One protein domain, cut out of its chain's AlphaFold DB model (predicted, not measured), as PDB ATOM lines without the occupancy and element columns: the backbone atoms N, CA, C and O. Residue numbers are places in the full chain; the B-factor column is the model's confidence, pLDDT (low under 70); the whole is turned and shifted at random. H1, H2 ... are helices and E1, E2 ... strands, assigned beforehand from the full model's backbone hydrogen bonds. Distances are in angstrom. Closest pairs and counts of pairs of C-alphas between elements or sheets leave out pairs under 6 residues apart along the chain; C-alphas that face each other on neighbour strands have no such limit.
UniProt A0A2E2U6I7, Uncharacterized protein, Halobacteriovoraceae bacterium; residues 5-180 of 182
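This is residues 5 to 180 of the 182 residues of an uncharacterized protein of Halobacteriovoraceae bacterium (UniProt A0A2E2U6I7). A long five-strand sheet, E2, E1, E11, E8 and E4, is curled like part of a barrel; a smaller sheet of E3, E5, E6 and E7 packs on its edge strand E4. The hairpin of E1 and E2 makes one end of the body, the little hairpin of E9 and E10 the other, and residues 5 to 26, with H1, stick out as an arm. The 176 printed residues hold two named helices and eleven named strands, in the order H1, E1 to E11, H2; the class is mostly strand, and the five-strand sheet is mixed. The whole is only just loose, close to extended, with a radius of gyration of the C-alphas of 23.5 A and spans of 64 by 62 by 44 A.

Find C-alpha 5 at (235.453, 56.771, 125.751); from there H1 runs to residue 15, 16.7 A. E1, residues 36 to 49, covers 39.0 A and bends by 56 degrees at residue 45. Next come E2, residues 55 to 62, which bends by 66 degrees at residue 59, E3, 67 to 73, E4, 80 to 86, E5, 95 to 97, E6, 100 to 106, and E7, 113 to 115. E8, residues 119 to 129, is 32.6 A long; E9 is 133 to 135 and E10 142 to 144. E11, residues 154 to 173, covers 44.8 A, bends by 100 degrees at residue 169 and ends at (210.313, 103.930, 122.238). H2 is residues 177 to 180.

Start in the strongly twisted five-strand sheet. E1 is parallel to E11, with N 37 and O 159 2.9 A apart. E2 is antiparallel to E1, N 46 to O 59 at 2.8 A; E11 to E8, N 119 to O 160 at 2.8 A; E8 to E4, N 84 to O 126 at 3.0 A. The closest C-alphas of E4 and E6, Phe 83 and Gly 101, are 5.3 A apart. Beside E6, antiparallel E3 lies on one side, N 70 to O 103 at 2.8 A; on the other side are antiparallel E5, N 95 to O 102 at 2.9 A, and parallel E7, N 114 to O 104 at 2.8 A. In the hairpin E9 and E10, N 143 and O 134 are 2.8 A apart. H1 has 1 of 7 O i to N i+4 pairs within hydrogen-bond range and 4 of 8 O i to N i+3 pairs; H2 is too short for the former. Both helices are not on either of the larger sheets.

The C-alphas farthest apart, Ile 5 and His 146, are 75.6 A apart. The printed part has no cut, and the link from H1 to E1 is long. Look for pLDDT under 70 at residues 5 to 34, 90 and 107 to 112.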
ATOM      1  N   ILE A   5     236.124  55.786 124.889       52.03
ATOM      2  CA  ILE A   5     235.453  56.771 125.751       52.03
ATOM      3  C   ILE A   5     235.607  58.189 125.172       52.03
ATOM      4  O   ILE A   5     234.656  58.967 125.194       52.03
ATOM      5  N   LEU A   6     236.748  58.498 124.537       46.56
ATOM      6  CA  LEU A   6     236.999  59.819 123.940       46.56
ATOM      7  C   LEU A   6     236.127  60.129 122.710       46.56
ATOM      8  O   LEU A   6     235.864  61.292 122.416       46.56
ATOM      9  N   LYS A   7     235.666  59.105 121.980       45.34
ATOM     10  CA  LYS A   7     234.777  59.298 120.821       45.34
ATOM     11  C   LYS A   7     233.320  59.535 121.225       45.34
ATOM     12  O   LYS A   7     232.574  60.121 120.448       45.34
ATOM     13  N   LEU A   8     232.926  59.114 122.429       47.44
ATOM     14  CA  LEU A   8     231.550  59.246 122.906       47.44
ATOM     15  C   LEU A   8     231.259  60.653 123.453       47.44
ATOM     16  O   LEU A   8     230.162  61.171 123.267       47.44
ATOM     17  N   THR A   9     232.248  61.320 124.053       51.91
ATOM     18  CA  THR A   9     232.095  62.689 124.578       51.91
ATOM     19  C   THR A   9     232.075  63.760 123.485       51.91
ATOM     20  O   THR A   9     231.368  64.757 123.626       51.91
ATOM     21  N   ALA A  10     232.754  63.540 122.354       53.19
ATOM     22  CA  ALA A  10     232.701  64.450 121.206       53.19
ATOM     23  C   ALA A  10     231.326  64.466 120.508       53.19
ATOM     24  O   ALA A  10     230.927  65.490 119.957       53.19
ATOM     25  N   LEU A  11     230.570  63.360 120.568       48.47
ATOM     26  CA  LEU A  11     229.240  63.278 119.956       48.47
ATOM     27  C   LEU A  11     228.172  64.049 120.756       48.47
ATOM     28  O   LEU A  11     227.240  64.595 120.175       48.47
ATOM     29  N   ILE A  12     228.327  64.131 122.082       53.62
ATOM     30  CA  ILE A  12     227.384  64.833 122.969       53.62
ATOM     31  C   ILE A  12     227.562  66.356 122.861       53.62
ATOM     32  O   ILE A  12     226.581  67.097 122.891       53.62
ATOM     33  N   ALA A  13     228.793  66.833 122.644       50.47
ATOM     34  CA  ALA A  13     229.063  68.257 122.437       50.47
ATOM     35  C   ALA A  13     228.487  68.794 121.110       50.47
ATOM     36  O   ALA A  13     228.098  69.957 121.053       50.47
ATOM     37  N   LEU A  14     228.363  67.953 120.073       46.38
ATOM     38  CA  LEU A  14     227.711  68.335 118.812       46.38
ATOM     39  C   LEU A  14     226.175  68.367 118.905       46.38
ATOM     40  O   LEU A  14     225.531  69.003 118.077       46.38
ATOM     41  N   PHE A  15     225.585  67.704 119.904       44.19
ATOM     42  CA  PHE A  15     224.132  67.690 120.113       44.19
ATOM     43  C   PHE A  15     223.627  68.876 120.951       44.19
ATOM     44  O   PHE A  15     222.444  69.197 120.905       44.19
ATOM     45  N   LEU A  16     224.507  69.549 121.699       45.84
ATOM     46  CA  LEU A  16     224.135  70.662 122.583       45.84
ATOM     47  C   LEU A  16     224.266  72.051 121.933       45.84
ATOM     48  O   LEU A  16     223.792  73.029 122.503       45.84
ATOM     49  N   THR A  17     224.845  72.161 120.734       45.34
ATOM     50  CA  THR A  17     224.980  73.443 120.016       45.34
ATOM     51  C   THR A  17     223.809  73.774 119.085       45.34
ATOM     52  O   THR A  17     223.801  74.850 118.495       45.34
ATOM     53  N   GLN A  18     222.780  72.921 118.999       44.53
ATOM     54  CA  GLN A  18     221.548  73.224 118.250       44.53
ATOM     55  C   GLN A  18     220.425  73.855 119.095       44.53
ATOM     56  O   GLN A  18     219.321  74.039 118.600       44.53
ATOM     57  N   ILE A  19     220.691  74.232 120.352       45.22
ATOM     58  CA  ILE A  19     219.701  74.917 121.214       45.22
ATOM     59  C   ILE A  19     219.794  76.454 121.076       45.22
ATOM     60  O   ILE A  19     219.046  77.196 121.706       45.22
ATOM     61  N   SER A  20     220.682  76.975 120.221       39.09
ATOM     62  CA  SER A  20     220.839  78.422 120.053       39.09
ATOM     63  C   SER A  20     219.973  78.972 118.922       39.09
ATOM     64  O   SER A  20     220.231  78.713 117.752       39.09
ATOM     65  N   CYS A  21     219.019  79.814 119.321       41.81
ATOM     66  CA  CYS A  21     218.323  80.819 118.521       41.81
ATOM     67  C   CYS A  21     217.639  80.326 117.246       41.81
ATOM     68  O   CYS A  21     218.088  80.584 116.133       41.81
ATOM     69  N   GLN A  22     216.443  79.778 117.426       33.78
ATOM     70  CA  GLN A  22     215.357  80.087 116.506       33.78
ATOM     71  C   GLN A  22     214.427  81.058 117.237       33.78
ATOM     72  O   GLN A  22     213.431  80.685 117.847       33.78
ATOM     73  N   GLU A  23     214.838  82.324 117.265       36.22
ATOM     74  CA  GLU A  23     213.927  83.424 117.549       36.22
ATOM     75  C   GLU A  23     213.029  83.523 116.310       36.22
ATOM     76  O   GLU A  23     213.356  84.178 115.321       36.22
ATOM     77  N   GLU A  24     211.953  82.733 116.301       31.53
ATOM     78  CA  GLU A  24     210.882  82.880 115.325       31.53
ATOM     79  C   GLU A  24     210.263  84.259 115.549       31.53
ATOM     80  O   GLU A  24     209.386  84.452 116.391       31.53
ATOM     81  N   ALA A  25     210.741  85.242 114.786       29.97
ATOM     82  CA  ALA A  25     209.947  86.404 114.449       29.97
ATOM     83  C   ALA A  25     208.602  85.871 113.942       29.97
ATOM     84  O   ALA A  25     208.530  85.258 112.876       29.97
ATOM     85  N   SER A  26     207.556  86.035 114.748       33.38
ATOM     86  CA  SER A  26     206.214  85.520 114.504       33.38
ATOM     87  C   SER A  26     205.522  86.293 113.377       33.38
ATOM     88  O   SER A  26     204.508  86.960 113.557       33.38
ATOM     89  N   GLY A  27     206.051  86.167 112.161       37.16
ATOM     90  CA  GLY A  27     205.306  86.354 110.924       37.16
ATOM     91  C   GLY A  27     204.434  85.125 110.700       37.16
ATOM     92  O   GLY A  27     204.714  84.310 109.830       37.16
ATOM     93  N   GLU A  28     203.424  84.933 111.549       37.97
ATOM     94  CA  GLU A  28     202.626  83.708 111.587       37.97
ATOM     95  C   GLU A  28     201.671  83.644 110.373       37.97
ATOM     96  O   GLU A  28     200.485  83.981 110.456       37.97
ATOM     97  N   THR A  29     202.176  83.208 109.217       49.56
ATOM     98  CA  THR A  29     201.391  82.997 107.995       49.56
ATOM     99  C   THR A  29     200.551  81.714 108.067       49.56
ATOM    100  O   THR A  29     201.040  80.611 108.268       49.56
ATOM    101  N   SER A  30     199.236  81.922 107.930       50.50
ATOM    102  CA  SER A  30     198.148  81.033 107.493       50.50
ATOM    103  C   SER A  30     198.265  79.518 107.697       50.50
ATOM    104  O   SER A  30     198.819  78.799 106.868       50.50
ATOM    105  N   ALA A  31     197.517  79.000 108.675       57.38
ATOM    106  CA  ALA A  31     197.092  77.605 108.620       57.38
ATOM    107  C   ALA A  31     196.106  77.405 107.453       57.38
ATOM    108  O   ALA A  31     195.246  78.244 107.191       57.38
ATOM    109  N   VAL A  32     196.242  76.278 106.751       59.19
ATOM    110  CA  VAL A  32     195.496  75.987 105.518       59.19
ATOM    111  C   VAL A  32     193.988  75.869 105.777       59.19
ATOM    112  O   VAL A  32     193.229  76.218 104.885       59.19
ATOM    113  N   LYS A  33     193.547  75.480 106.993       60.62
ATOM    114  CA  LYS A  33     192.168  75.647 107.526       60.62
ATOM    115  C   LYS A  33     192.097  75.510 109.068       60.62
ATOM    116  O   LYS A  33     191.724  74.441 109.552       60.62
ATOM    117  N   PRO A  34     192.414  76.529 109.884       66.44
ATOM    118  CA  PRO A  34     192.118  76.475 111.310       66.44
ATOM    119  C   PRO A  34     190.665  76.935 111.521       66.44
ATOM    120  O   PRO A  34     190.314  78.084 111.268       66.44
ATOM    121  N   TRP A  35     189.798  76.033 111.976       79.25
ATOM    122  CA  TRP A  35     188.411  76.355 112.351       79.25
ATOM    123  C   TRP A  35     188.323  77.250 113.595       79.25
ATOM    124  O   TRP A  35     187.243  77.721 113.940       79.25
ATOM    125  N   GLU A  36     189.440  77.474 114.288       83.56
ATOM    126  CA  GLU A  36     189.525  78.291 115.491       83.56
ATOM    127  C   GLU A  36     190.792  79.155 115.470       83.56
ATOM    128  O   GLU A  36     191.869  78.683 115.104       83.56
ATOM    129  N   HIS A  37     190.677  80.409 115.908       86.69
ATOM    130  CA  HIS A  37     191.821  81.274 116.166       86.69
ATOM    131  C   HIS A  37     191.591  82.132 117.413       86.69
ATOM    132  O   HIS A  37     190.492  82.635 117.646       86.69
ATOM    133  N   THR A  38     192.636  82.300 118.226       86.56
ATOM    134  CA  THR A  38     192.604  83.178 119.401       86.56
ATOM    135  C   THR A  38     193.478  84.396 119.143       86.56
ATOM    136  O   THR A  38     194.699  84.272 119.118       86.56
ATOM    137  N   PHE A  39     192.863  85.571 119.022       85.75
ATOM    138  CA  PHE A  39     193.595  86.833 119.012       85.75
ATOM    139  C   PHE A  39     193.942  87.225 120.445       85.75
ATOM    140  O   PHE A  39     193.063  87.336 121.305       85.75
ATOM    141  N   VAL A  40     195.231  87.445 120.705       87.31
ATOM    142  CA  VAL A  40     195.717  87.936 121.996       87.31
ATOM    143  C   VAL A  40     196.149  89.383 121.829       87.31
ATOM    144  O   VAL A  40     197.113  89.666 121.128       87.31
ATOM    145  N   ARG A  41     195.444  90.302 122.485       87.25
ATOM    146  CA  ARG A  41     195.816  91.711 122.576       87.25
ATOM    147  C   ARG A  41     196.787  91.920 123.715       87.25
ATOM    148  O   ARG A  41     196.409  91.807 124.879       87.25
ATOM    149  N   GLU A  42     198.022  92.232 123.363       90.69
ATOM    150  CA  GLU A  42     199.063  92.567 124.316       90.69
ATOM    151  C   GLU A  42     199.024  94.069 124.593       90.69
ATOM    152  O   GLU A  42     199.240  94.892 123.701       90.69
ATOM    153  N   ILE A  43     198.691  94.413 125.835       92.62
ATOM    154  CA  ILE A  43     198.643  95.790 126.320       92.62
ATOM    155  C   ILE A  43     199.862  96.021 127.204       92.62
ATOM    156  O   ILE A  43     200.152  95.208 128.083       92.62
ATOM    157  N   GLN A  44     200.572  97.121 126.978       95.88
ATOM    158  CA  GLN A  44     201.722  97.515 127.787       95.88
ATOM    159  C   GLN A  44     201.742  99.031 127.980       95.88
ATOM    160  O   GLN A  44     201.276  99.778 127.122       95.88
ATOM    161  N   TYR A  45     202.311  99.492 129.094       97.00
ATOM    162  CA  TYR A  45     202.595 100.910 129.285       97.00
ATOM    163  C   TYR A  45     203.785 101.324 128.410       97.00
ATOM    164  O   TYR A  45     204.891 100.799 128.556       97.00
ATOM    165  N   VAL A  46     203.562 102.261 127.497       97.00
ATOM    166  CA  VAL A  46     204.551 102.754 126.537       97.00
ATOM    167  C   VAL A  46     204.923 104.190 126.888       97.00
ATOM    168  O   VAL A  46     204.065 104.978 127.284       97.00
ATOM    169  N   ARG A  47     206.203 104.538 126.734       97.75
ATOM    170  CA  ARG A  47     206.710 105.917 126.753       97.75
ATOM    171  C   ARG A  47     207.430 106.187 125.443       97.75
ATOM    172  O   ARG A  47     208.258 105.387 125.021       97.75
ATOM    173  N   ARG A  48     207.127 107.306 124.793       96.88
ATOM    174  CA  ARG A  48     207.760 107.704 123.530       96.88
ATOM    175  C   ARG A  48     208.599 108.943 123.754       96.88
ATOM    176  O   ARG A  48     208.147 109.869 124.428       96.88
ATOM    177  N   TYR A  49     209.775 108.968 123.147       97.44
ATOM    178  CA  TYR A  49     210.721 110.072 123.249       97.44
ATOM    179  C   TYR A  49     210.912 110.739 121.885       97.44
ATOM    180  O   TYR A  49     210.682 110.119 120.846       97.44
ATOM    181  N   ASN A  50     211.312 112.007 121.881       96.06
ATOM    182  CA  ASN A  50     211.784 112.704 120.687       96.06
ATOM    183  C   ASN A  50     213.300 112.502 120.489       96.06
ATOM    184  O   ASN A  50     213.972 111.844 121.285       96.06
ATOM    185  N   CYS A  51     213.847 113.094 119.427       95.56
ATOM    186  CA  CYS A  51     215.272 113.022 119.090       95.56
ATOM    187  C   CYS A  51     216.197 113.702 120.109       95.56
ATOM    188  O   CYS A  51     217.381 113.388 120.172       95.56
ATOM    189  N   SER A  52     215.659 114.600 120.936       95.06
ATOM    190  CA  SER A  52     216.379 115.230 122.048       95.06
ATOM    191  C   SER A  52     216.359 114.384 123.327       95.06
ATOM    192  O   SER A  52     216.944 114.781 124.331       95.06
ATOM    193  N   GLY A  53     215.703 113.216 123.308       94.00
ATOM    194  CA  GLY A  53     215.565 112.334 124.467       94.00
ATOM    195  C   GLY A  53     214.472 112.759 125.448       94.00
ATOM    196  O   GLY A  53     214.389 112.210 126.545       94.00
ATOM    197  N   GLU A  54     213.616 113.711 125.080       96.69
ATOM    198  CA  GLU A  54     212.506 114.159 125.918       96.69
ATOM    199  C   GLU A  54     211.272 113.294 125.670       96.69
ATOM    200  O   GLU A  54     210.934 112.971 124.529       96.69
ATOM    201  N   MET A  55     210.570 112.928 126.740       97.06
ATOM    202  CA  MET A  55     209.339 112.146 126.644       97.06
ATOM    203  C   MET A  55     208.202 113.004 126.069       97.06
ATOM    204  O   MET A  55     207.842 114.029 126.643       97.06
ATOM    205  N   VAL A  56     207.596 112.549 124.971       96.88
ATOM    206  CA  VAL A  56     206.519 113.254 124.251       96.88
ATOM    207  C   VAL A  56     205.141 112.624 124.429       96.88
ATOM    208  O   VAL A  56     204.129 113.291 124.239       96.88
ATOM    209  N   SER A  57     205.066 111.345 124.797       96.06
ATOM    210  CA  SER A  57     203.794 110.694 125.134       96.06
ATOM    211  C   SER A  57     204.011 109.479 126.024       96.06
ATOM    212  O   SER A  57     205.084 108.873 126.019       96.06
ATOM    213  N   GLN A  58     202.987 109.137 126.803       96.44
ATOM    214  CA  GLN A  58     202.960 107.919 127.600       96.44
ATOM    215  C   GLN A  58     201.527 107.427 127.822       96.44
ATOM    216  O   GLN A  58     200.608 108.242 127.927       96.44
ATOM    217  N   GLY A  59     201.344 106.112 127.931       94.75
ATOM    218  CA  GLY A  59     200.042 105.506 128.200       94.75
ATOM    219  C   GLY A  59     200.018 103.999 127.961       94.75
ATOM    220  O   GLY A  59     200.994 103.414 127.499       94.75
ATOM    221  N   GLU A  60     198.895 103.364 128.293       94.50
ATOM    222  CA  GLU A  60     198.658 101.968 127.927       94.50
ATOM    223  C   GLU A  60     198.313 101.869 126.440       94.50
ATOM    224  O   GLU A  60     197.326 102.436 125.969       94.50
ATOM    225  N   GLU A  61     199.130 101.128 125.699       91.00
ATOM    226  CA  GLU A  61     198.968 100.930 124.266       91.00
ATOM    227  C   GLU A  61     198.911  99.439 123.934       91.00
ATOM    228  O   GLU A  61     199.428  98.582 124.651       91.00
ATOM    229  N   THR A  62     198.271  99.123 122.810       88.31
ATOM    230  CA  THR A  62     198.368  97.790 122.204       88.31
ATOM    231  C   THR A  62     199.659  97.706 121.424       88.31
ATOM    232  O   THR A  62     199.890  98.536 120.549       88.31
ATOM    233  N   ILE A  63     200.493  96.723 121.740       85.88
ATOM    234  CA  ILE A  63     201.857  96.671 121.204       85.88
ATOM    235  C   ILE A  63     202.052  95.645 120.085       85.88
ATOM    236  O   ILE A  63     203.143  95.571 119.521       85.88
ATOM    237  N   ASN A  64     201.026  94.852 119.775       84.75
ATOM    238  CA  ASN A  64     201.062  93.811 118.757       84.75
ATOM    239  C   ASN A  64     199.951  93.990 117.711       84.75
ATOM    240  O   ASN A  64     198.924  94.619 117.965       84.75
ATOM    241  N   SER A  65     200.160  93.408 116.528       79.25
ATOM    242  CA  SER A  65     199.132  93.326 115.487       79.25
ATOM    243  C   SER A  65     198.092  92.261 115.844       79.25
ATOM    244  O   SER A  65     198.446  91.189 116.334       79.25
ATOM    245  N   LEU A  66     196.812  92.547 115.578       80.19
ATOM    246  CA  LEU A  66     195.686  91.623 115.779       80.19
ATOM    247  C   LEU A  66     195.160  91.053 114.460       80.19
ATOM    248  O   LEU A  66     193.983  90.727 114.340       80.19
ATOM    249  N   ALA A  67     196.040  90.928 113.474       82.75
ATOM    250  CA  ALA A  67     195.707  90.418 112.161       82.75
ATOM    251  C   ALA A  67     196.196  88.976 111.986       82.75
ATOM    252  O   ALA A  67     197.323  88.634 112.350       82.75
ATOM    253  N   LYS A  68     195.364  88.134 111.371       84.06
ATOM    254  CA  LYS A  68     195.717  86.776 110.963       84.06
ATOM    255  C   LYS A  68     195.351  86.559 109.508       84.06
ATOM    256  O   LYS A  68     194.213  86.771 109.104       84.06
ATOM    257  N   THR A  69     196.312  86.099 108.723       86.38
ATOM    258  CA  THR A  69     196.093  85.762 107.316       86.38
ATOM    259  C   THR A  69     195.628  84.319 107.177       86.38
ATOM    260  O   THR A  69     196.181  83.428 107.818       86.38
ATOM    261  N   TYR A  70     194.637  84.105 106.317       86.06
ATOM    262  CA  TYR A  70     194.068  82.814 105.953       86.06
ATOM    263  C   TYR A  70     194.235  82.589 104.457       86.06
ATOM    264  O   TYR A  70     194.146  83.524 103.658       86.06
ATOM    265  N   GLN A  71     194.451  81.333 104.087       89.44
ATOM    266  CA  GLN A  71     194.590  80.898 102.709       89.44
ATOM    267  C   GLN A  71     193.580  79.800 102.420       89.44
ATOM    268  O   GLN A  71     193.361  78.902 103.230       89.44
ATOM    269  N   VAL A  72     192.981  79.873 101.241       87.88
ATOM    270  CA  VAL A  72     192.061  78.873 100.718       87.88
ATOM    271  C   VAL A  72     192.609  78.400  99.383       87.88
ATOM    272  O   VAL A  72     192.986  79.211  98.540       87.88
ATOM    273  N   GLU A  73     192.673  77.089  99.190       90.12
ATOM    274  CA  GLU A  73     193.130  76.502  97.932       90.12
ATOM    275  C   GLU A  73     192.004  76.514  96.895       90.12
ATOM    276  O   GLU A  73     190.852  76.181  97.202       90.12
ATOM    277  N   ALA A  74     192.342  76.909  95.667       87.75
ATOM    278  CA  ALA A  74     191.446  76.761  94.534       87.75
ATOM    279  C   ALA A  74     191.345  75.278  94.139       87.75
ATOM    280  O   ALA A  74     192.331  74.546  94.161       87.75
ATOM    281  N   GLU A  75     190.155  74.826  93.741       85.19
ATOM    282  CA  GLU A  75     189.970  73.452  93.240       85.19
ATOM    283  C   GLU A  75     190.571  73.255  91.847       85.19
ATOM    284  O   GLU A  75     190.955  72.148  91.481       85.19
ATOM    285  N   SER A  76     190.641  74.338  91.072       86.62
ATOM    286  CA  SER A  76     191.252  74.374  89.750       86.62
ATOM    287  C   SER A  76     192.189  75.563  89.651       86.62
ATOM    288  O   SER A  76     191.837  76.677  90.041       86.62
ATOM    289  N   MET A  77     193.351  75.297  89.068       85.06
ATOM    290  CA  MET A  77     194.387  76.276  88.753       85.06
ATOM    291  C   MET A  77     194.269  76.872  87.366       85.06
ATOM    292  O   MET A  77     194.840  77.920  87.082       85.06
ATOM    293  N   ARG A  78     193.552  76.175  86.493       86.88
ATOM    294  CA  ARG A  78     193.362  76.607  85.123       86.88
ATOM    295  C   ARG A  78     192.534  77.887  85.128       86.88
ATOM    296  O   ARG A  78     191.471  77.887  85.740       86.88
ATOM    297  N   ASP A  79     193.020  78.916  84.438       88.94
ATOM    298  CA  ASP A  79     192.309  80.177  84.198       88.94
ATOM    299  C   ASP A  79     191.956  80.951  85.487       88.94
ATOM    300  O   ASP A  79     191.023  81.750  85.507       88.94
ATOM    301  N   LEU A  80     192.669  80.696  86.593       92.56
ATOM    302  CA  LEU A  80     192.434  81.342  87.885       92.56
ATOM    303  C   LEU A  80     192.804  82.830  87.817       92.56
ATOM    304  O   LEU A  80     193.941  83.167  87.503       92.56
ATOM    305  N   TRP A  81     191.857  83.716  88.138       92.56
ATOM    306  CA  TRP A  81     192.005  85.153  87.884       92.56
ATOM    307  C   TRP A  81     191.782  86.041  89.106       92.56
ATOM    308  O   TRP A  81     192.456  87.049  89.294       92.56
ATOM    309  N   SER A  82     190.814  85.702  89.957       93.50
ATOM    310  CA  SER A  82     190.544  86.493  91.159       93.50
ATOM    311  C   SER A  82     190.057  85.646  92.324       93.50
ATOM    312  O   SER A  82     189.629  84.501  92.173       93.50
ATOM    313  N   PHE A  83     190.102  86.238  93.511       93.38
ATOM    314  CA  PHE A  83     189.549  85.668  94.724       93.38
ATOM    315  C   PHE A  83     188.837  86.756  95.510       93.38
ATOM    316  O   PHE A  83     189.327  87.878  95.625       93.38
ATOM    317  N   ARG A  84     187.685  86.405  96.074       92.69
ATOM    318  CA  ARG A  84     186.945  87.271  96.985       92.69
ATOM    319  C   ARG A  84     186.460  86.469  98.178       92.69
ATOM    320  O   ARG A  84     185.943  85.366  98.006       92.69
ATOM    321  N   ALA A  85     186.572  87.045  99.364       91.19
ATOM    322  CA  ALA A  85     186.016  86.490 100.586       91.19
ATOM    323  C   ALA A  85     185.307  87.578 101.391       91.19
ATOM    324  O   ALA A  85     185.649  88.745 101.293       91.19
ATOM    325  N   HIS A  86     184.299  87.220 102.171       89.75
ATOM    326  CA  HIS A  86     183.624  88.144 103.074       89.75
ATOM    327  C   HIS A  86     183.182  87.414 104.337       89.75
ATOM    328  O   HIS A  86     182.997  86.197 104.343       89.75
ATOM    329  N   GLY A  87     183.033  88.183 105.410       86.19
ATOM    330  CA  GLY A  87     182.383  87.738 106.638       86.19
ATOM    331  C   GLY A  87     180.953  88.266 106.721       86.19
ATOM    332  O   GLY A  87     180.461  88.921 105.799       86.19
ATOM    333  N   ASP A  88     180.328  88.079 107.879       75.50
ATOM    334  CA  ASP A  88     178.936  88.469 108.162       75.50
ATOM    335  C   ASP A  88     178.620  89.961 107.927       75.50
ATOM    336  O   ASP A  88     177.459  90.353 107.824       75.50
ATOM    337  N   LEU A  89     179.647  90.812 107.849       71.12
ATOM    338  CA  LEU A  89     179.523  92.261 107.673       71.12
ATOM    339  C   LEU A  89     179.537  92.726 106.202       71.12
ATOM    340  O   LEU A  89     179.453  93.925 105.957       71.12
ATOM    341  N   GLY A  90     179.592  91.802 105.235       66.06
ATOM    342  CA  GLY A  90     179.167  92.055 103.849       66.06
ATOM    343  C   GLY A  90     180.171  92.726 102.904       66.06
ATOM    344  O   GLY A  90     179.800  93.072 101.786       66.06
ATOM    345  N   GLU A  91     181.435  92.894 103.299       74.88
ATOM    346  CA  GLU A  91     182.476  93.428 102.411       74.88
ATOM    347  C   GLU A  91     183.364  92.319 101.843       74.88
ATOM    348  O   GLU A  91     183.954  91.540 102.596       74.88
ATOM    349  N   TYR A  92     183.505  92.292 100.514       76.31
ATOM    350  CA  TYR A  92     184.427  91.394  99.829       76.31
ATOM    351  C   TYR A  92     185.863  91.920  99.920       76.31
ATOM    352  O   TYR A  92     186.182  93.004  99.433       76.31
ATOM    353  N   ARG A  93     186.732  91.132 100.541       80.94
ATOM    354  CA  ARG A  93     188.159  91.371 100.738       80.94
ATOM    355  C   ARG A  93     188.922  90.098 100.391       80.94
ATOM    356  O   ARG A  93     188.454  88.987 100.628       80.94
ATOM    357  N   GLY A  94     190.100  90.258  99.814       83.56
ATOM    358  CA  GLY A  94     190.969  89.146  99.464       83.56
ATOM    359  C   GLY A  94     191.716  89.406  98.170       83.56
ATOM    360  O   GLY A  94     191.382  90.318  97.417       83.56
ATOM    361  N   HIS A  95     192.753  88.622  97.948       88.00
ATOM    362  CA  HIS A  95     193.556  88.655  96.738       88.00
ATOM    363  C   HIS A  95     194.065  87.249  96.435       88.00
ATOM    364  O   HIS A  95     194.018  86.363  97.292       88.00
ATOM    365  N   LEU A  96     194.525  87.031  95.210       89.62
ATOM    366  CA  LEU A  96     195.234  85.806  94.872       89.62
ATOM    367  C   LEU A  96     196.707  85.942  95.244       89.62
ATOM    368  O   LEU A  96     197.341  86.949  94.938       89.62
ATOM    369  N   VAL A  97     197.238  84.905  95.878       86.56
ATOM    370  CA  VAL A  97     198.671  84.685  96.061       86.56
ATOM    371  C   VAL A  97     198.973  83.341  95.434       86.56
ATOM    372  O   VAL A  97     198.544  82.311  95.952       86.56
ATOM    373  N   GLU A  98     199.671  83.364  94.300       85.12
ATOM    374  CA  GLU A  98     199.950  82.171  93.496       85.12
ATOM    375  C   GLU A  98     198.658  81.392  93.172       85.12
ATOM    376  O   GLU A  98     197.824  81.838  92.388       85.12
ATOM    377  N   ASN A  99     198.476  80.232  93.806       83.62
ATOM    378  CA  ASN A  99     197.358  79.313  93.637       83.62
ATOM    379  C   ASN A  99     196.293  79.380  94.732       83.62
ATOM    380  O   ASN A  99     195.415  78.513  94.818       83.62
ATOM    381  N   ARG A 100     196.380  80.380  95.605       88.94
ATOM    382  CA  ARG A 100     195.564  80.466  96.810       88.94
ATOM    383  C   ARG A 100     194.846  81.792  96.880       88.94
ATOM    384  O   ARG A 100     195.412  82.855  96.646       88.94
ATOM    385  N   GLY A 101     193.587  81.716  97.279       89.88
ATOM    386  CA  GLY A 101     192.864  82.874  97.762       89.88
ATOM    387  C   GLY A 101     193.383  83.230  99.141       89.88
ATOM    388  O   GLY A 101     193.412  82.372 100.020       89.88
ATOM    389  N   GLN A 102     193.801  84.470  99.335       90.06
ATOM    390  CA  GLN A 102     194.289  84.970 100.605       90.06
ATOM    391  C   GLN A 102     193.404  86.111 101.094       90.06
ATOM    392  O   GLN A 102     193.037  87.009 100.336       90.06
ATOM    393  N   PHE A 103     193.084  86.094 102.381       86.56
ATOM    394  CA  PHE A 103     192.457  87.217 103.063       86.56
ATOM    395  C   PHE A 103     192.978  87.308 104.490       86.56
ATOM    396  O   PHE A 103     193.428  86.319 105.072       86.56
ATOM    397  N   THR A 104     192.899  88.497 105.066       86.81
ATOM    398  CA  THR A 104     193.294  88.727 106.448       86.81
ATOM    399  C   THR A 104     192.049  88.954 107.289       86.81
ATOM    400  O   THR A 104     191.077  89.560 106.846       86.81
ATOM    401  N   VAL A 105     192.049  88.410 108.495       83.88
ATOM    402  CA  VAL A 105     191.039  88.648 109.519       83.88
ATOM    403  C   VAL A 105     191.691  89.487 110.595       83.88
ATOM    404  O   VAL A 105     192.769  89.147 111.075       83.88
ATOM    405  N   ASP A 106     191.040  90.575 110.974       76.38
ATOM    406  CA  ASP A 106     191.517  91.467 112.024       76.38
ATOM    407  C   ASP A 106     190.314  92.078 112.743       76.38
ATOM    408  O   ASP A 106     189.225  92.233 112.177       76.38
ATOM    409  N   LEU A 107     190.530  92.448 113.998       68.44
ATOM    410  CA  LEU A 107     189.620  93.290 114.764       68.44
ATOM    411  C   LEU A 107     189.772  94.779 114.390       68.44
ATOM    412  O   LEU A 107     188.889  95.579 114.698       68.44
ATOM    413  N   SER A 108     190.863  95.152 113.712       60.25
ATOM    414  CA  SER A 108     191.174  96.499 113.235       60.25
ATOM    415  C   SER A 108     190.957  96.670 111.713       60.25
ATOM    416  O   SER A 108     191.165  95.740 110.921       60.25
ATOM    417  N   PRO A 109     190.512  97.857 111.256       50.22
ATOM    418  CA  PRO A 109     190.255  98.120 109.845       50.22
ATOM    419  C   PRO A 109     191.562  98.415 109.090       50.22
ATOM    420  O   PRO A 109     191.953  99.572 108.963       50.22
ATOM    421  N   THR A 110     192.224  97.392 108.546       52.53
ATOM    422  CA  THR A 110     193.257  97.588 107.507       52.53
ATOM    423  C   THR A 110     192.706  97.275 106.110       52.53
ATOM    424  O   THR A 110     191.613  96.723 105.960       52.53
ATOM    425  N   VAL A 111     193.455  97.669 105.075       51.53
ATOM    426  CA  VAL A 111     193.029  97.765 103.663       51.53
ATOM    427  C   VAL A 111     192.583  96.418 103.050       51.53
ATOM    428  O   VAL A 111     191.839  96.412 102.069       51.53
ATOM    429  N   PHE A 112     192.918  95.279 103.670       56.09
ATOM    430  CA  PHE A 112     192.601  93.929 103.173       56.09
ATOM    431  C   PHE A 112     191.961  92.999 104.221       56.09
ATOM    432  O   PHE A 112     192.127  91.780 104.148       56.09
ATOM    433  N   ASN A 113     191.211  93.555 105.179       73.00
ATOM    434  CA  ASN A 113     190.694  92.773 106.305       73.00
ATOM    435  C   ASN A 113     189.199  92.458 106.215       73.00
ATOM    436  O   ASN A 113     188.360  93.357 106.122       73.00
ATOM    437  N   ILE A 114     188.856  91.177 106.357       84.25
ATOM    438  CA  ILE A 114     187.514  90.749 106.744       84.25
ATOM    439  C   ILE A 114     187.325  91.066 108.225       84.25
ATOM    440  O   ILE A 114     188.096  90.621 109.078       84.25
ATOM    441  N   ARG A 115     186.266  91.816 108.529       82.75
ATOM    442  CA  ARG A 115     185.863  92.093 109.907       82.75
ATOM    443  C   ARG A 115     185.118  90.894 110.477       82.75
ATOM    444  O   ARG A 115     184.132  90.442 109.897       82.75
ATOM    445  N   VAL A 116     185.561  90.441 111.641       81.62
ATOM    446  CA  VAL A 116     184.929  89.369 112.418       81.62
ATOM    447  C   VAL A 116     184.559  89.878 113.803       81.62
ATOM    448  O   VAL A 116     185.057  90.904 114.267       81.62
ATOM    449  N   ARG A 117     183.673  89.152 114.474       83.50
ATOM    450  CA  ARG A 117     183.342  89.354 115.883       83.50
ATOM    451  C   ARG A 117     183.949  88.226 116.705       83.50
ATOM    452  O   ARG A 117     184.277  87.170 116.171       83.50
ATOM    453  N   GLU A 118     184.076  88.425 118.009       85.69
ATOM    454  CA  GLU A 118     184.311  87.289 118.897       85.69
ATOM    455  C   GLU A 118     183.139  86.296 118.794       85.69
ATOM    456  O   GLU A 118     181.977  86.701 118.717       85.69
ATOM    457  N   GLY A 119     183.451  85.001 118.770       87.25
ATOM    458  CA  GLY A 119     182.492  83.926 118.546       87.25
ATOM    459  C   GLY A 119     182.611  83.289 117.162       87.25
ATOM    460  O   GLY A 119     183.654  83.340 116.510       87.25
ATOM    461  N   LEU A 120     181.551  82.604 116.746       90.69
ATOM    462  CA  LEU A 120     181.515  81.868 115.487       90.69
ATOM    463  C   LEU A 120     181.131  82.813 114.341       90.69
ATOM    464  O   LEU A 120     180.068  83.426 114.395       90.69
ATOM    465  N   ASN A 121     181.980  82.910 113.321       89.06
ATOM    466  CA  ASN A 121     181.768  83.748 112.140       89.06
ATOM    467  C   ASN A 121     181.710  82.858 110.899       89.06
ATOM    468  O   ASN A 121     182.539  81.951 110.756       89.06
ATOM    469  N   GLU A 122     180.768  83.115 109.993       90.88
ATOM    470  CA  GLU A 122     180.773  82.466 108.685       90.88
ATOM    471  C   GLU A 122     181.683  83.254 107.739       90.88
ATOM    472  O   GLU A 122     181.514  84.456 107.544       90.88
ATOM    473  N   ILE A 123     182.653  82.571 107.134       90.38
ATOM    474  CA  ILE A 123     183.477  83.139 106.074       90.38
ATOM    475  C   ILE A 123     183.044  82.527 104.754       90.38
ATOM    476  O   ILE A 123     183.138  81.313 104.560       90.38
ATOM    477  N   ARG A 124     182.593  83.377 103.838       92.38
ATOM    478  CA  ARG A 124     182.127  83.003 102.503       92.38
ATOM    479  C   ARG A 124     183.138  83.448 101.464       92.38
ATOM    480  O   ARG A 124     183.702  84.533 101.576       92.38
ATOM    481  N   TYR A 125     183.381  82.627 100.452       92.44
ATOM    482  CA  TYR A 125     184.396  82.909  99.443       92.44
ATOM    483  C   TYR A 125     184.054  82.333  98.072       92.44
ATOM    484  O   TYR A 125     183.298  81.364  97.937       92.44
ATOM    485  N   GLN A 126     184.648  82.942  97.047       94.25
ATOM    486  CA  GLN A 126     184.552  82.538  95.649       94.25
ATOM    487  C   GLN A 126     185.882  82.763  94.934       94.25
ATOM    488  O   GLN A 126     186.584  83.744  95.192       94.25
ATOM    489  N   PHE A 127     186.173  81.877  93.989       94.75
ATOM    490  CA  PHE A 127     187.226  82.074  93.002       94.75
ATOM    491  C   PHE A 127     186.603  82.545  91.697       94.75
ATOM    492  O   PHE A 127     185.524  82.085  91.323       94.75
ATOM    493  N   GLY A 128     187.259  83.493  91.040       94.75
ATOM    494  CA  GLY A 128     186.896  83.983  89.723       94.75
ATOM    495  C   GLY A 128     187.882  83.481  88.680       94.75
ATOM    496  O   GLY A 128     189.091  83.511  88.916       94.75
ATOM    497  N   TYR A 129     187.355  83.050  87.542       94.44
ATOM    498  CA  TYR A 129     188.109  82.479  86.437       94.44
ATOM    499  C   TYR A 129     187.957  83.335  85.176       94.44
ATOM    500  O   TYR A 129     186.893  83.908  84.936       94.44
ATOM    501  N   CYS A 130     189.029  83.438  84.391       94.12
ATOM    502  CA  CYS A 130     189.067  84.192  83.144       94.12
ATOM    503  C   CYS A 130     189.540  83.311  81.986       94.12
ATOM    504  O   CYS A 130     190.715  82.971  81.896       94.12
ATOM    505  N   SER A 131     188.628  82.978  81.076       91.81
ATOM    506  CA  SER A 131     188.911  82.132  79.910       91.81
ATOM    507  C   SER A 131     189.559  82.873  78.730       91.81
ATOM    508  O   SER A 131     190.048  82.221  77.810       91.81
ATOM    509  N   ASP A 132     189.573  84.211  78.745       93.00
ATOM    510  CA  ASP A 132     190.142  85.069  77.694       93.00
ATOM    511  C   ASP A 132     191.035  86.150  78.319       93.00
ATOM    512  O   ASP A 132     190.599  87.278  78.556       93.00
ATOM    513  N   VAL A 133     192.277  85.787  78.644       90.75
ATOM    514  CA  VAL A 133     193.279  86.729  79.165       90.75
ATOM    515  C   VAL A 133     193.872  87.527  78.009       90.75
ATOM    516  O   VAL A 133     194.384  86.960  77.041       90.75
ATOM    517  N   ARG A 134     193.825  88.855  78.119       92.06
ATOM    518  CA  ARG A 134     194.360  89.796  77.132       92.06
ATOM    519  C   ARG A 134     195.394  90.705  77.776       92.06
ATOM    520  O   ARG A 134     195.366  90.918  78.980       92.06
ATOM    521  N   VAL A 135     196.282  91.260  76.959       92.31
ATOM    522  CA  VAL A 135     197.296  92.228  77.389       92.31
ATOM    523  C   VAL A 135     196.954  93.573  76.772       92.31
ATOM    524  O   VAL A 135     196.729  93.657  75.560       92.31
ATOM    525  N   ASP A 136     196.870  94.607  77.599       90.19
ATOM    526  CA  ASP A 136     196.662  95.972  77.139       90.19
ATOM    527  C   ASP A 136     197.918  96.448  76.375       90.19
ATOM    528  O   ASP A 136     199.031  96.397  76.906       90.19
ATOM    529  N   PRO A 137     197.779  96.870  75.105       89.81
ATOM    530  CA  PRO A 137     198.916  97.279  74.289       89.81
ATOM    531  C   PRO A 137     199.574  98.590  74.749       89.81
ATOM    532  O   PRO A 137     200.693  98.868  74.318       89.81
ATOM    533  N   GLU A 138     198.911  99.403  75.576       91.75
ATOM    534  CA  GLU A 138     199.403 100.713  76.016       91.75
ATOM    535  C   GLU A 138     200.273 100.626  77.276       91.75
ATOM    536  O   GLU A 138     201.283 101.326  77.369       91.75
ATOM    537  N   ASN A 139     199.913  99.765  78.233       92.56
ATOM    538  CA  ASN A 139     200.607  99.649  79.522       92.56
ATOM    539  C   ASN A 139     201.133  98.234  79.841       92.56
ATOM    540  O   ASN A 139     201.776  98.053  80.874       92.56
ATOM    541  N   ALA A 140     200.914  97.257  78.951       90.62
ATOM    542  CA  ALA A 140     201.276  95.849  79.127       90.62
ATOM    543  C   ALA A 140     200.625  95.159  80.345       90.62
ATOM    544  O   ALA A 140     201.111  94.117  80.787       90.62
ATOM    545  N   GLU A 141     199.527  95.702  80.881       92.12
ATOM    546  CA  GLU A 141     198.772  95.077  81.970       92.12
ATOM    547  C   GLU A 141     197.828  93.990  81.436       92.12
ATOM    548  O   GLU A 141     197.164  94.149  80.408       92.12
ATOM    549  N   GLU A 142     197.759  92.860  82.142       90.69
ATOM    550  CA  GLU A 142     196.820  91.789  81.815       90.69
ATOM    551  C   GLU A 142     195.407  92.136  82.303       90.69
ATOM    552  O   GLU A 142     195.204  92.579  83.435       90.69
ATOM    553  N   TYR A 143     194.401  91.877  81.470       91.12
ATOM    554  CA  TYR A 143     192.992  92.035  81.818       91.12
ATOM    555  C   TYR A 143     192.155  90.869  81.292       91.12
ATOM    556  O   TYR A 143     192.519  90.180  80.338       91.12
ATOM    557  N   CYS A 144     190.988  90.663  81.904       94.00
ATOM    558  CA  CYS A 144     190.042  89.673  81.412       94.00
ATOM    559  C   CYS A 144     189.195  90.262  80.277       94.00
ATOM    560  O   CYS A 144     188.473  91.239  80.480       94.00
ATOM    561  N   GLY A 145     189.256  89.659  79.087       91.69
ATOM    562  CA  GLY A 145     188.496  90.073  77.901       91.69
ATOM    563  C   GLY A 145     186.980  89.884  78.030       91.69
ATOM    564  O   GLY A 145     186.207  90.450  77.252       91.69
ATOM    565  N   HIS A 146     186.544  89.126  79.037       92.00
ATOM    566  CA  HIS A 146     185.148  88.877  79.374       92.00
ATOM    567  C   HIS A 146     184.873  89.103  80.864       92.00
ATOM    568  O   HIS A 146     185.775  89.338  81.666       92.00
ATOM    569  N   ALA A 147     183.594  89.056  81.244       91.25
ATOM    570  CA  ALA A 147     183.223  89.085  82.651       91.25
ATOM    571  C   ALA A 147     183.817  87.863  83.372       91.25
ATOM    572  O   ALA A 147     183.690  86.739  82.894       91.25
ATOM    573  N   ILE A 148     184.436  88.096  84.531       93.69
ATOM    574  CA  ILE A 148     185.022  87.035  85.355       93.69
ATOM    575  C   ILE A 148     183.924  86.055  85.788       93.69
ATOM    576  O   ILE A 148     182.911  86.454  86.374       93.69
ATOM    577  N   GLU A 149     184.157  84.765  85.562       94.38
ATOM    578  CA  GLU A 149     183.242  83.696  85.953       94.38
ATOM    579  C   GLU A 149     183.535  83.255  87.386       94.38
ATOM    580  O   GLU A 149     184.541  82.602  87.670       94.38
ATOM    581  N   PHE A 150     182.660  83.620  88.322       93.69
ATOM    582  CA  PHE A 150     182.803  83.207  89.715       93.69
ATOM    583  C   PHE A 150     182.225  81.813  89.952       93.69
ATOM    584  O   PHE A 150     181.115  81.494  89.523       93.69
ATOM    585  N   THR A 151     182.944  81.000  90.725       93.12
ATOM    586  CA  THR A 151     182.432  79.716  91.211       93.12
ATOM    587  C   THR A 151     181.198  79.908  92.078       93.12
ATOM    588  O   THR A 151     180.953  80.985  92.632       93.12
ATOM    589  N   ARG A 152     180.464  78.815  92.313       93.38
ATOM    590  CA  ARG A 152     179.493  78.775  93.409       93.38
ATOM    591  C   ARG A 152     180.167  79.213  94.714       93.38
ATOM    592  O   ARG A 152     181.290  78.799  95.003       93.38
ATOM    593  N   GLU A 153     179.468  80.050  95.470       93.25
ATOM    594  CA  GLU A 153     179.915  80.491  96.787       93.25
ATOM    595  C   GLU A 153     180.036  79.310  97.744       93.25
ATOM    596  O   GLU A 153     179.152  78.451  97.824       93.25
ATOM    597  N   LYS A 154     181.168  79.268  98.441       92.69
ATOM    598  CA  LYS A 154     181.473  78.293  99.482       92.69
ATOM    599  C   LYS A 154     181.647  79.020 100.796       92.69
ATOM    600  O   LYS A 154     181.948  80.211 100.809       92.69
ATOM    601  N   SER A 155     181.508  78.293 101.895       91.25
ATOM    602  CA  SER A 155     181.750  78.849 103.215       91.25
ATOM    603  C   SER A 155     182.458  77.880 104.143       91.25
ATOM    604  O   SER A 155     182.514  76.669 103.905       91.25
ATOM    605  N   PHE A 156     183.045  78.440 105.190       89.62
ATOM    606  CA  PHE A 156     183.501  77.705 106.355       89.62
ATOM    607  C   PHE A 156     183.271  78.549 107.608       89.62
ATOM    608  O   PHE A 156     183.112  79.768 107.536       89.62
ATOM    609  N   TRP A 157     183.259  77.893 108.762       90.25
ATOM    610  CA  TRP A 157     183.068  78.555 110.046       90.25
ATOM    611  C   TRP A 157     184.406  78.789 110.740       90.25
ATOM    612  O   TRP A 157     185.231  77.876 110.825       90.25
ATOM    613  N   LEU A 158     184.597  80.001 111.256       89.00
ATOM    614  CA  LEU A 158     185.762  80.403 112.033       89.00
ATOM    615  C   LEU A 158     185.326  80.811 113.442       89.00
ATOM    616  O   LEU A 158     184.631  81.812 113.628       89.00
ATOM    617  N   LEU A 159     185.753  80.046 114.445       88.62
ATOM    618  CA  LEU A 159     185.597  80.396 115.850       88.62
ATOM    619  C   LEU A 159     186.722  81.343 116.270       88.62
ATOM    620  O   LEU A 159     187.880  80.947 116.393       88.62
ATOM    621  N   VAL A 160     186.372  82.595 116.520       88.12
ATOM    622  CA  VAL A 160     187.292  83.624 116.991       88.12
ATOM    623  C   VAL A 160     187.164  83.752 118.501       88.12
ATOM    624  O   VAL A 160     186.072  83.962 119.024       88.12
ATOM    625  N   LYS A 161     188.286  83.655 119.208       88.69
ATOM    626  CA  LYS A 161     188.382  83.959 120.639       88.69
ATOM    627  C   LYS A 161     189.220  85.211 120.822       88.69
ATOM    628  O   LYS A 161     190.220  85.383 120.124       88.69
ATOM    629  N   TYR A 162     188.847  86.055 121.774       85.94
ATOM    630  CA  TYR A 162     189.611  87.249 122.092       85.94
ATOM    631  C   TYR A 162     190.139  87.184 123.522       85.94
ATOM    632  O   TYR A 162     189.440  86.809 124.464       85.94
ATOM    633  N   ARG A 163     191.417  87.514 123.696       88.31
ATOM    634  CA  ARG A 163     192.058  87.580 125.010       88.31
ATOM    635  C   ARG A 163     192.861  88.855 125.128       88.31
ATOM    636  O   ARG A 163     193.500  89.278 124.173       88.31
ATOM    637  N   VAL A 164     192.877  89.424 126.325       89.31
ATOM    638  CA  VAL A 164     193.751  90.546 126.669       89.31
ATOM    639  C   VAL A 164     194.844  90.035 127.594       89.31
ATOM    640  O   VAL A 164     194.561  89.348 128.576       89.31
ATOM    641  N   LYS A 165     196.092  90.365 127.276       92.31
ATOM    642  CA  LYS A 165     197.271  90.065 128.082       92.31
ATOM    643  C   LYS A 165     197.951  91.381 128.437       92.31
ATOM    644  O   LYS A 165     198.484  92.060 127.567       92.31
ATOM    645  N   ASN A 166     197.935  91.725 129.718       93.94
ATOM    646  CA  ASN A 166     198.666  92.884 130.217       93.94
ATOM    647  C   ASN A 166     200.119  92.476 130.457       93.94
ATOM    648  O   ASN A 166     200.389  91.558 131.234       93.94
ATOM    649  N   LEU A 167     201.044  93.125 129.761       93.06
ATOM    650  CA  LEU A 167     202.471  92.915 129.938       93.06
ATOM    651  C   LEU A 167     202.984  93.792 131.073       93.06
ATOM    652  O   LEU A 167     202.614  94.958 131.203       93.06
ATOM    653  N   THR A 168     203.853  93.221 131.900       93.25
ATOM    654  CA  THR A 168     204.536  93.964 132.956       93.25
ATOM    655  C   THR A 168     205.687  94.790 132.375       93.25
ATOM    656  O   THR A 168     206.266  94.453 131.342       93.25
ATOM    657  N   GLY A 169     206.029  95.887 133.052       90.94
ATOM    658  CA  GLY A 169     207.117  96.779 132.646       90.94
ATOM    659  C   GLY A 169     206.685  97.918 131.722       90.94
ATOM    660  O   GLY A 169     205.526  98.024 131.322       90.94
ATOM    661  N   VAL A 170     207.643  98.794 131.423       94.44
ATOM    662  CA  VAL A 170     207.469  99.964 130.558       94.44
ATOM    663  C   VAL A 170     208.283  99.754 129.290       94.44
ATOM    664  O   VAL A 170     209.446  99.362 129.370       94.44
ATOM    665  N   LYS A 171     207.677 100.014 128.131       94.50
ATOM    666  CA  LYS A 171     208.374 100.007 126.844       94.50
ATOM    667  C   LYS A 171     208.725 101.434 126.446       94.50
ATOM    668  O   LYS A 171     207.840 102.218 126.110       94.50
ATOM    669  N   ASP A 172     210.012 101.744 126.475       95.88
ATOM    670  CA  ASP A 172     210.545 103.006 125.974       95.88
ATOM    671  C   ASP A 172     210.762 102.905 124.453       95.88
ATOM    672  O   ASP A 172     211.400 101.974 123.958       95.88
ATOM    673  N   ILE A 173     210.190 103.841 123.696       94.19
ATOM    674  CA  ILE A 173     210.313 103.930 122.238       94.19
ATOM    675  C   ILE A 173     211.047 105.219 121.895       94.19
ATOM    676  O   ILE A 173     210.543 106.318 122.137       94.19
ATOM    677  N   HIS A 174     212.212 105.065 121.278       95.62
ATOM    678  CA  HIS A 174     213.006 106.166 120.748       95.62
ATOM    679  C   HIS A 174     212.879 106.210 119.219       95.62
ATOM    680  O   HIS A 174     212.694 105.154 118.603       95.62
ATOM    681  N   PRO A 175     212.964 107.395 118.592       92.62
ATOM    682  CA  PRO A 175     213.029 107.486 117.141       92.62
ATOM    683  C   PRO A 175     214.309 106.810 116.632       92.62
ATOM    684  O   PRO A 175     215.311 106.747 117.349       92.62
ATOM    685  N   SER A 176     214.284 106.302 115.398       92.88
ATOM    686  CA  SER A 176     215.512 105.822 114.755       92.88
ATOM    687  C   SER A 176     216.476 106.987 114.518       92.88
ATOM    688  O   SER A 176     216.039 108.130 114.383       92.88
ATOM    689  N   SER A 177     217.777 106.700 114.417       89.00
ATOM    690  CA  SER A 177     218.786 107.711 114.065       89.00
ATOM    691  C   SER A 177     218.430 108.433 112.763       89.00
ATOM    692  O   SER A 177     218.446 109.656 112.719       89.00
ATOM    693  N   GLU A 178     217.975 107.689 111.753       90.56
ATOM    694  CA  GLU A 178     217.529 108.228 110.461       90.56
ATOM    695  C   GLU A 178     216.368 109.228 110.597       90.56
ATOM    696  O   GLU A 178     216.327 110.221 109.879       90.56
ATOM    697  N   SER A 179     215.444 109.008 111.541       87.12
ATOM    698  CA  SER A 179     214.324 109.931 111.797       87.12
ATOM    699  C   SER A 179     214.758 111.227 112.494       87.12
ATOM    700  O   SER A 179     213.969 112.163 112.586       87.12
ATOM    701  N   CYS A 180     215.973 111.258 113.047       88.69
ATOM    702  CA  CYS A 180     216.513 112.379 113.814       88.69
ATOM    703  C   CYS A 180     217.532 113.225 113.049       88.69
ATOM    704  O   CYS A 180     217.973 114.249 113.567       88.69
TER     705      CYS A 180